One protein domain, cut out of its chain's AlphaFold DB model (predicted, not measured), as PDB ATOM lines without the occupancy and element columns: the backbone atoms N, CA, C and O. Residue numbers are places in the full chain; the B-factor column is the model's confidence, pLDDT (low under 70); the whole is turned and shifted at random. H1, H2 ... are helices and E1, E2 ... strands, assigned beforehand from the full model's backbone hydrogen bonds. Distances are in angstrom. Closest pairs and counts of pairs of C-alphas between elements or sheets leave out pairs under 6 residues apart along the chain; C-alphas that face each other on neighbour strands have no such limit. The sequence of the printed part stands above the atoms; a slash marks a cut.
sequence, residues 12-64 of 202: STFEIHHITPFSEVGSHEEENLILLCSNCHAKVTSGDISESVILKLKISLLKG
ATOM      1  N   SER A  12      23.199 -33.276  25.380       92.69
ATOM      2  CA  SER A  12      22.231 -33.534  24.306       92.69
ATOM      3  C   SER A  12      21.657 -34.952  24.336       92.69
ATOM      4  O   SER A  12      20.607 -35.203  23.753       92.69
ATOM      5  N   THR A  13      22.319 -35.864  25.051       93.38
ATOM      6  CA  THR A  13      21.901 -37.261  25.187       93.38
ATOM      7  C   THR A  13      21.040 -37.512  26.421       93.38
ATOM      8  O   THR A  13      20.714 -38.660  26.695       93.38
ATOM      9  N   PHE A  14      20.728 -36.501  27.237       96.06
ATOM     10  CA  PHE A  14      20.057 -36.729  28.516       96.06
ATOM     11  C   PHE A  14      18.532 -36.776  28.400       96.06
ATOM     12  O   PHE A  14      17.897 -35.904  27.816       96.06
ATOM     13  N   GLU A  15      17.958 -37.787  29.041       95.94
ATOM     14  CA  GLU A  15      16.538 -38.113  29.083       95.94
ATOM     15  C   GLU A  15      16.107 -38.337  30.540       95.94
ATOM     16  O   GLU A  15      16.883 -38.813  31.379       95.94
ATOM     17  N   ILE A  16      14.863 -37.974  30.858       95.00
ATOM     18  CA  ILE A  16      14.269 -38.201  32.178       95.00
ATOM     19  C   ILE A  16      13.610 -39.581  32.184       95.00
ATOM     20  O   ILE A  16      12.739 -39.861  31.364       95.00
ATOM     21  N   HIS A  17      14.001 -40.416  33.142       94.62
ATOM     22  CA  HIS A  17      13.471 -41.759  33.331       94.62
ATOM     23  C   HIS A  17      12.598 -41.847  34.585       94.62
ATOM     24  O   HIS A  17      12.997 -41.353  35.643       94.62
ATOM     25  N   HIS A  18      11.457 -42.529  34.473       94.69
ATOM     26  CA  HIS A  18      10.635 -42.933  35.613       94.69
ATOM     27  C   HIS A  18      11.173 -44.246  36.188       94.69
ATOM     28  O   HIS A  18      11.231 -45.229  35.461       94.69
ATOM     29  N   ILE A  19      11.564 -44.264  37.465       92.69
ATOM     30  CA  ILE A  19      12.151 -45.451  38.113       92.69
ATOM     31  C   ILE A  19      11.112 -46.571  38.217       92.69
ATOM     32  O   ILE A  19      11.395 -47.703  37.843       92.69
ATOM     33  N   THR A  20       9.918 -46.241  38.704       90.31
ATOM     34  CA  THR A  20       8.705 -47.049  38.568       90.31
ATOM     35  C   THR A  20       7.919 -46.536  37.360       90.31
ATOM     36  O   THR A  20       7.687 -45.322  37.293       90.31
ATOM     37  N   PRO A  21       7.495 -47.402  36.420       90.88
ATOM     38  CA  PRO A  21       6.851 -46.986  35.176       90.88
ATOM     39  C   PRO A  21       5.679 -46.020  35.378       90.88
ATOM     40  O   PRO A  21       4.838 -46.203  36.257       90.88
ATOM     41  N   PHE A  22       5.569 -45.009  34.508       90.56
ATOM     42  CA  PHE A  22       4.492 -44.011  34.578       90.56
ATOM     43  C   PHE A  22       3.092 -44.643  34.533       90.56
ATOM     44  O   PHE A  22       2.172 -44.151  35.180       90.56
ATOM     45  N   SER A  23       2.939 -45.762  33.818       91.62
ATOM     46  CA  SER A  23       1.702 -46.547  33.760       91.62
ATOM     47  C   SER A  23       1.214 -47.051  35.119       91.62
ATOM     48  O   SER A  23       0.034 -47.357  35.249       91.62
ATOM     49  N   GLU A  24       2.101 -47.154  36.110       90.56
ATOM     50  CA  GLU A  24       1.774 -47.628  37.457       90.56
ATOM     51  C   GLU A  24       1.516 -46.476  38.435       90.56
ATOM     52  O   GLU A  24       0.664 -46.599  39.312       90.56
ATOM     53  N   VAL A  25       2.226 -45.351  38.286       90.00
ATOM     54  CA  VAL A  25       2.173 -44.226  39.242       90.00
ATOM     55  C   VAL A  25       1.280 -43.065  38.801       90.00
ATOM     56  O   VAL A  25       0.749 -42.355  39.647       90.00
ATOM     57  N   GLY A  26       1.105 -42.841  37.494       90.06
ATOM     58  CA  GLY A  26       0.240 -41.791  36.941       90.06
ATOM     59  C   GLY A  26       0.635 -40.337  37.248       90.06
ATOM     60  O   GLY A  26      -0.092 -39.427  36.849       90.06
ATOM     61  N   SER A  27       1.760 -40.086  37.928       89.88
ATOM     62  CA  SER A  27       2.265 -38.744  38.249       89.88
ATOM     63  C   SER A  27       3.788 -38.622  38.071       89.88
ATOM     64  O   SER A  27       4.504 -39.618  37.958       89.88
ATOM     65  N   HIS A  28       4.279 -37.379  38.000       91.06
ATOM     66  CA  HIS A  28       5.685 -37.035  37.754       91.06
ATOM     67  C   HIS A  28       6.370 -36.548  39.043       91.06
ATOM     68  O   HIS A  28       6.769 -35.388  39.139       91.06
ATOM     69  N   GLU A  29       6.488 -37.423  40.041       92.38
ATOM     70  CA  GLU A  29       7.139 -37.087  41.316       92.38
ATOM     71  C   GLU A  29       8.665 -37.082  41.189       92.38
ATOM     72  O   GLU A  29       9.250 -38.021  40.641       92.38
ATOM     73  N   GLU A  30       9.338 -36.067  41.739       90.31
ATOM     74  CA  GLU A  30      10.801 -35.934  41.670       90.31
ATOM     75  C   GLU A  30      11.518 -37.169  42.240       90.31
ATOM     76  O   GLU A  30      12.569 -37.583  41.736       90.31
ATOM     77  N   GLU A  31      10.946 -37.798  43.266       90.12
ATOM     78  CA  GLU A  31      11.453 -39.013  43.902       90.12
ATOM     79  C   GLU A  31      11.499 -40.198  42.932       90.12
ATOM     80  O   GLU A  31      12.411 -41.025  43.027       90.12
ATOM     81  N   ASN A  32      10.565 -40.244  41.977       93.38
ATOM     82  CA  ASN A  32      10.450 -41.288  40.965       93.38
ATOM     83  C   ASN A  32      11.167 -40.939  39.647       93.38
ATOM     84  O   ASN A  32      11.139 -41.728  38.706       93.38
ATOM     85  N   LEU A  33      11.821 -39.778  39.556       94.56
ATOM     86  CA  LEU A  33      12.512 -39.337  38.345       94.56
ATOM     87  C   LEU A  33      14.033 -39.357  38.503       94.56
ATOM     88  O   LEU A  33      14.602 -38.944  39.522       94.56
ATOM     89  N   ILE A  34      14.727 -39.785  37.451       94.25
ATOM     90  CA  ILE A  34      16.187 -39.724  37.366       94.25
ATOM     91  C   ILE A  34      16.642 -39.364  35.951       94.25
ATOM     92  O   ILE A  34      16.106 -39.855  34.965       94.25
ATOM     93  N   LEU A  35      17.655 -38.503  35.851       94.12
ATOM     94  CA  LEU A  35      18.255 -38.120  34.575       94.12
ATOM     95  C   LEU A  35      19.294 -39.167  34.143       94.12
ATOM     96  O   LEU A  35      20.255 -39.419  34.876       94.12
ATOM     97  N   LEU A  36      19.135 -39.750  32.957       95.06
ATOM     98  CA  LEU A  36      20.049 -40.735  32.363       95.06
ATOM     99  C   LEU A  36      20.429 -40.308  30.938       95.06
ATOM    100  O   LEU A  36      19.718 -39.523  30.333       95.06
ATOM    101  N   CYS A  37      21.539 -40.804  30.378       96.50
ATOM    102  CA  CYS A  37      21.770 -40.657  28.935       96.50
ATOM    103  C   CYS A  37      20.921 -41.660  28.141       96.50
ATOM    104  O   CYS A  37      20.599 -42.719  28.685       96.50
ATOM    105  N   SER A  38      20.633 -41.392  26.865       96.56
ATOM    106  CA  SER A  38      19.777 -42.217  25.995       96.56
ATOM    107  C   SER A  38      20.175 -43.696  26.006       96.56
ATOM    108  O   SER A  38      19.328 -44.579  26.074       96.56
ATOM    109  N   ASN A  39      21.479 -43.992  26.045       96.12
ATOM    110  CA  ASN A  39      21.979 -45.368  26.120       96.12
ATOM    111  C   ASN A  39      21.641 -46.058  27.450       96.12
ATOM    112  O   ASN A  39      21.270 -47.230  27.468       96.12
ATOM    113  N   CYS A  40      21.805 -45.364  28.578       96.06
ATOM    114  CA  CYS A  40      21.436 -45.915  29.881       96.06
ATOM    115  C   CYS A  40      19.917 -45.994  30.031       96.06
ATOM    116  O   CYS A  40      19.428 -46.987  30.555       96.06
ATOM    117  N   HIS A  41      19.188 -44.999  29.533       96.50
ATOM    118  CA  HIS A  41      17.733 -44.985  29.526       96.50
ATOM    119  C   HIS A  41      17.154 -46.184  28.760       96.50
ATOM    120  O   HIS A  41      16.336 -46.930  29.303       96.50
ATOM    121  N   ALA A  42      17.659 -46.439  27.549       96.19
ATOM    122  CA  ALA A  42      17.278 -47.597  26.747       96.19
ATOM    123  C   ALA A  42      17.561 -48.917  27.479       96.19
ATOM    124  O   ALA A  42      16.688 -49.775  27.541       96.19
ATOM    125  N   LYS A  43      18.740 -49.051  28.105       95.94
ATOM    126  CA  LYS A  43      19.114 -50.257  28.859       95.94
ATOM    127  C   LYS A  43      18.193 -50.538  30.042       95.94
ATOM    128  O   LYS A  43      17.828 -51.690  30.255       95.94
ATOM    129  N   VAL A  44      17.808 -49.509  30.796       95.12
ATOM    130  CA  VAL A  44      16.845 -49.678  31.897       95.12
ATOM    131  C   VAL A  44      15.484 -50.092  31.344       95.12
ATOM    132  O   VAL A  44      14.915 -51.071  31.806       95.12
ATOM    133  N   THR A  45      15.023 -49.425  30.283       92.12
ATOM    134  CA  THR A  45      13.749 -49.744  29.615       92.12
ATOM    135  C   THR A  45      13.714 -51.183  29.084       92.12
ATOM    136  O   THR A  45      12.689 -51.850  29.168       92.12
ATOM    137  N   SER A  46      14.835 -51.689  28.563       93.31
ATOM    138  CA  SER A  46      14.961 -53.072  28.084       93.31
ATOM    139  C   SER A  46      15.184 -54.116  29.189       93.31
ATOM    140  O   SER A  46      15.175 -55.309  28.897       93.31
ATOM    141  N   GLY A  47      15.420 -53.697  30.437       91.31
ATOM    142  CA  GLY A  47      15.726 -54.588  31.562       91.31
ATOM    143  C   GLY A  47      17.198 -55.007  31.700       91.31
ATOM    144  O   GLY A  47      17.547 -55.667  32.677       91.31
ATOM    145  N   ASP A  48      18.085 -54.581  30.794       92.88
ATOM    146  CA  ASP A  48      19.543 -54.787  30.884       92.88
ATOM    147  C   ASP A  48      20.156 -54.141  32.142       92.88
ATOM    148  O   ASP A  48      21.214 -54.555  32.627       92.88
ATOM    149  N   ILE A  49      19.509 -53.098  32.669       92.00
ATOM    150  CA  ILE A  49      19.803 -52.512  33.977       92.00
ATOM    151  C   ILE A  49      18.529 -52.600  34.811       92.00
ATOM    152  O   ILE A  49      17.518 -52.005  34.458       92.00
ATOM    153  N   SER A  50      18.584 -53.308  35.939       92.75
ATOM    154  CA  SER A  50      17.407 -53.480  36.791       92.75
ATOM    155  C   SER A  50      16.986 -52.175  37.477       92.75
ATOM    156  O   SER A  50      17.823 -51.390  37.932       92.75
ATOM    157  N   GLU A  51      15.681 -51.992  37.668       89.62
ATOM    158  CA  GLU A  51      15.104 -50.846  38.391       89.62
ATOM    159  C   GLU A  51      15.703 -50.685  39.796       89.62
ATOM    160  O   GLU A  51      16.004 -49.581  40.243       89.62
ATOM    161  N   SER A  52      15.990 -51.799  40.476       90.38
ATOM    162  CA  SER A  52      16.627 -51.802  41.798       90.38
ATOM    163  C   SER A  52      18.023 -51.163  41.811       90.38
ATOM    164  O   SER A  52      18.431 -50.596  42.830       90.38
ATOM    165  N   VAL A  53      18.767 -51.229  40.701       91.81
ATOM    166  CA  VAL A  53      20.061 -50.546  40.546       91.81
ATOM    167  C   VAL A  53      19.838 -49.044  40.412       91.81
ATOM    168  O   VAL A  53      20.525 -48.266  41.075       91.81
ATOM    169  N   ILE A  54      18.843 -48.637  39.626       93.31
ATOM    170  CA  ILE A  54      18.496 -47.230  39.413       93.31
ATOM    171  C   ILE A  54      17.935 -46.581  40.683       93.31
ATOM    172  O   ILE A  54      18.338 -45.469  41.031       93.31
ATOM    173  N   LEU A  55      17.107 -47.289  41.449       92.25
ATOM    174  CA  LEU A  55      16.614 -46.819  42.742       92.25
ATOM    175  C   LEU A  55      17.769 -46.591  43.732       92.25
ATOM    176  O   LEU A  55      17.867 -45.537  44.363       92.25
ATOM    177  N   LYS A  56      18.707 -47.546  43.831       91.62
ATOM    178  CA  LYS A  56      19.924 -47.387  44.654       91.62
ATOM    179  C   LYS A  56      20.776 -46.208  44.189       91.62
ATOM    180  O   LYS A  56      21.370 -45.517  45.024       91.62
ATOM    181  N   LEU A  57      20.836 -45.976  42.880       91.56
ATOM    182  CA  LEU A  57      21.542 -44.844  42.303       91.56
ATOM    183  C   LEU A  57      20.885 -43.519  42.712       91.56
ATOM    184  O   LEU A  57      21.579 -42.671  43.269       91.56
ATOM    185  N   LYS A  58      19.562 -43.371  42.561       92.31
ATOM    186  CA  LYS A  58      18.801 -42.193  43.025       92.31
ATOM    187  C   LYS A  58      19.034 -41.917  44.512       92.31
ATOM    188  O   LYS A  58      19.395 -40.799  44.874       92.31
ATOM    189  N   ILE A  59      18.936 -42.940  45.364       91.69
ATOM    190  CA  ILE A  59      19.207 -42.819  46.809       91.69
ATOM    191  C   ILE A  59      20.646 -42.343  47.067       91.69
ATOM    192  O   ILE A  59      20.887 -41.541  47.969       91.69
ATOM    193  N   SER A  60      21.619 -42.830  46.294       89.88
ATOM    194  CA  SER A  60      23.025 -42.429  46.438       89.88
ATOM    195  C   SER A  60      23.246 -40.964  46.053       89.88
ATOM    196  O   SER A  60      23.971 -40.261  46.758       89.88
ATOM    197  N   LEU A  61      22.581 -40.493  44.993       89.50
ATOM    198  CA  LEU A  61      22.622 -39.096  44.551       89.50
ATOM    199  C   LEU A  61      21.997 -38.158  45.591       89.50
ATOM    200  O   LEU A  61      22.621 -37.165  45.951       89.50
ATOM    201  N   LEU A  62      20.832 -38.518  46.145       89.06
ATOM    202  CA  LEU A  62      20.183 -37.755  47.223       89.06
ATOM    203  C   LEU A  62      21.063 -37.658  48.481       89.06
ATOM    204  O   LEU A  62      21.046 -36.654  49.183       89.06
ATOM    205  N   LYS A  63      21.890 -38.678  48.746       88.94
ATOM    206  CA  LYS A  63      22.883 -38.688  49.836       88.94
ATOM    207  C   LYS A  63      24.191 -37.955  49.491       88.94
ATOM    208  O   LYS A  63      25.163 -38.081  50.236       88.94
ATOM    209  N   GLY A  64      24.263 -37.256  48.357       82.88
ATOM    210  CA  GLY A  64      25.450 -36.521  47.907       82.88
ATOM    211  C   GLY A  64      26.609 -37.404  47.420       82.88
ATOM    212  O   GLY A  64      27.718 -36.911  47.215       82.88
TER     213      GLY A  64
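This is residues 12 to 64 of the 202 residues of the protein "HNH endonuclease domain protein" of Leptospira interrogans serovar Australis str. 200703203 (UniProt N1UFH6). A two-stranded antiparallel ribbon, E1 and E2, makes the core, with H2 packed mostly by E1 and H3 mostly by E2, the end of H2 coming close to the start of H3; the short H1 lies off to one side in the loop joining the strands, its centre 12.9 A from the mean of the C-alphas. The printed part has 53 residues, with three named helices and two named strands in the order E1 H1 E2 H2 H3, and the class is mixed, helices and strands, with 34 residues in named elements. The whole is compact, with a radius of gyration of the C-alphas of 10.7 A and spans of 29 by 23 by 22 A.

E1, residues 14 to 18, begins at C-alpha 14 (20.057, -36.729, 28.516) and measures 13.3 A. H1 is residues 22 to 25, 5.2 A; E2 is 33 to 37, 13.3 A; H2 is 38 to 45, 10.3 A. H3, residues 51 to 62, measures 16.6 A, ending at C-alpha 62 (20.183, -37.755, 47.223).

E1 and E2 are antiparallel at 144 degrees, with N 15 and O 36 2.8 A apart, within hydrogen-bond range. The closest C-alphas of E1 and H2, Phe 14 and Ser 38, are 6.0 A apart; those of E2 and H3, Ile 34 and Lys 58, 6.7 A. H2 and H3 are close but not clearly touching, C-alphas 44 and 51 being 6.8 A apart. H1 is apart from both. In H2 and H3 every O i to N i+4 pair is within hydrogen-bond range; H1 is too short for one.

The farthest C-alphas, Ser 23 and Gly 64, are 29.4 A apart. The printed part has no cut, no link is long, and no printed residue has pLDDT under 70.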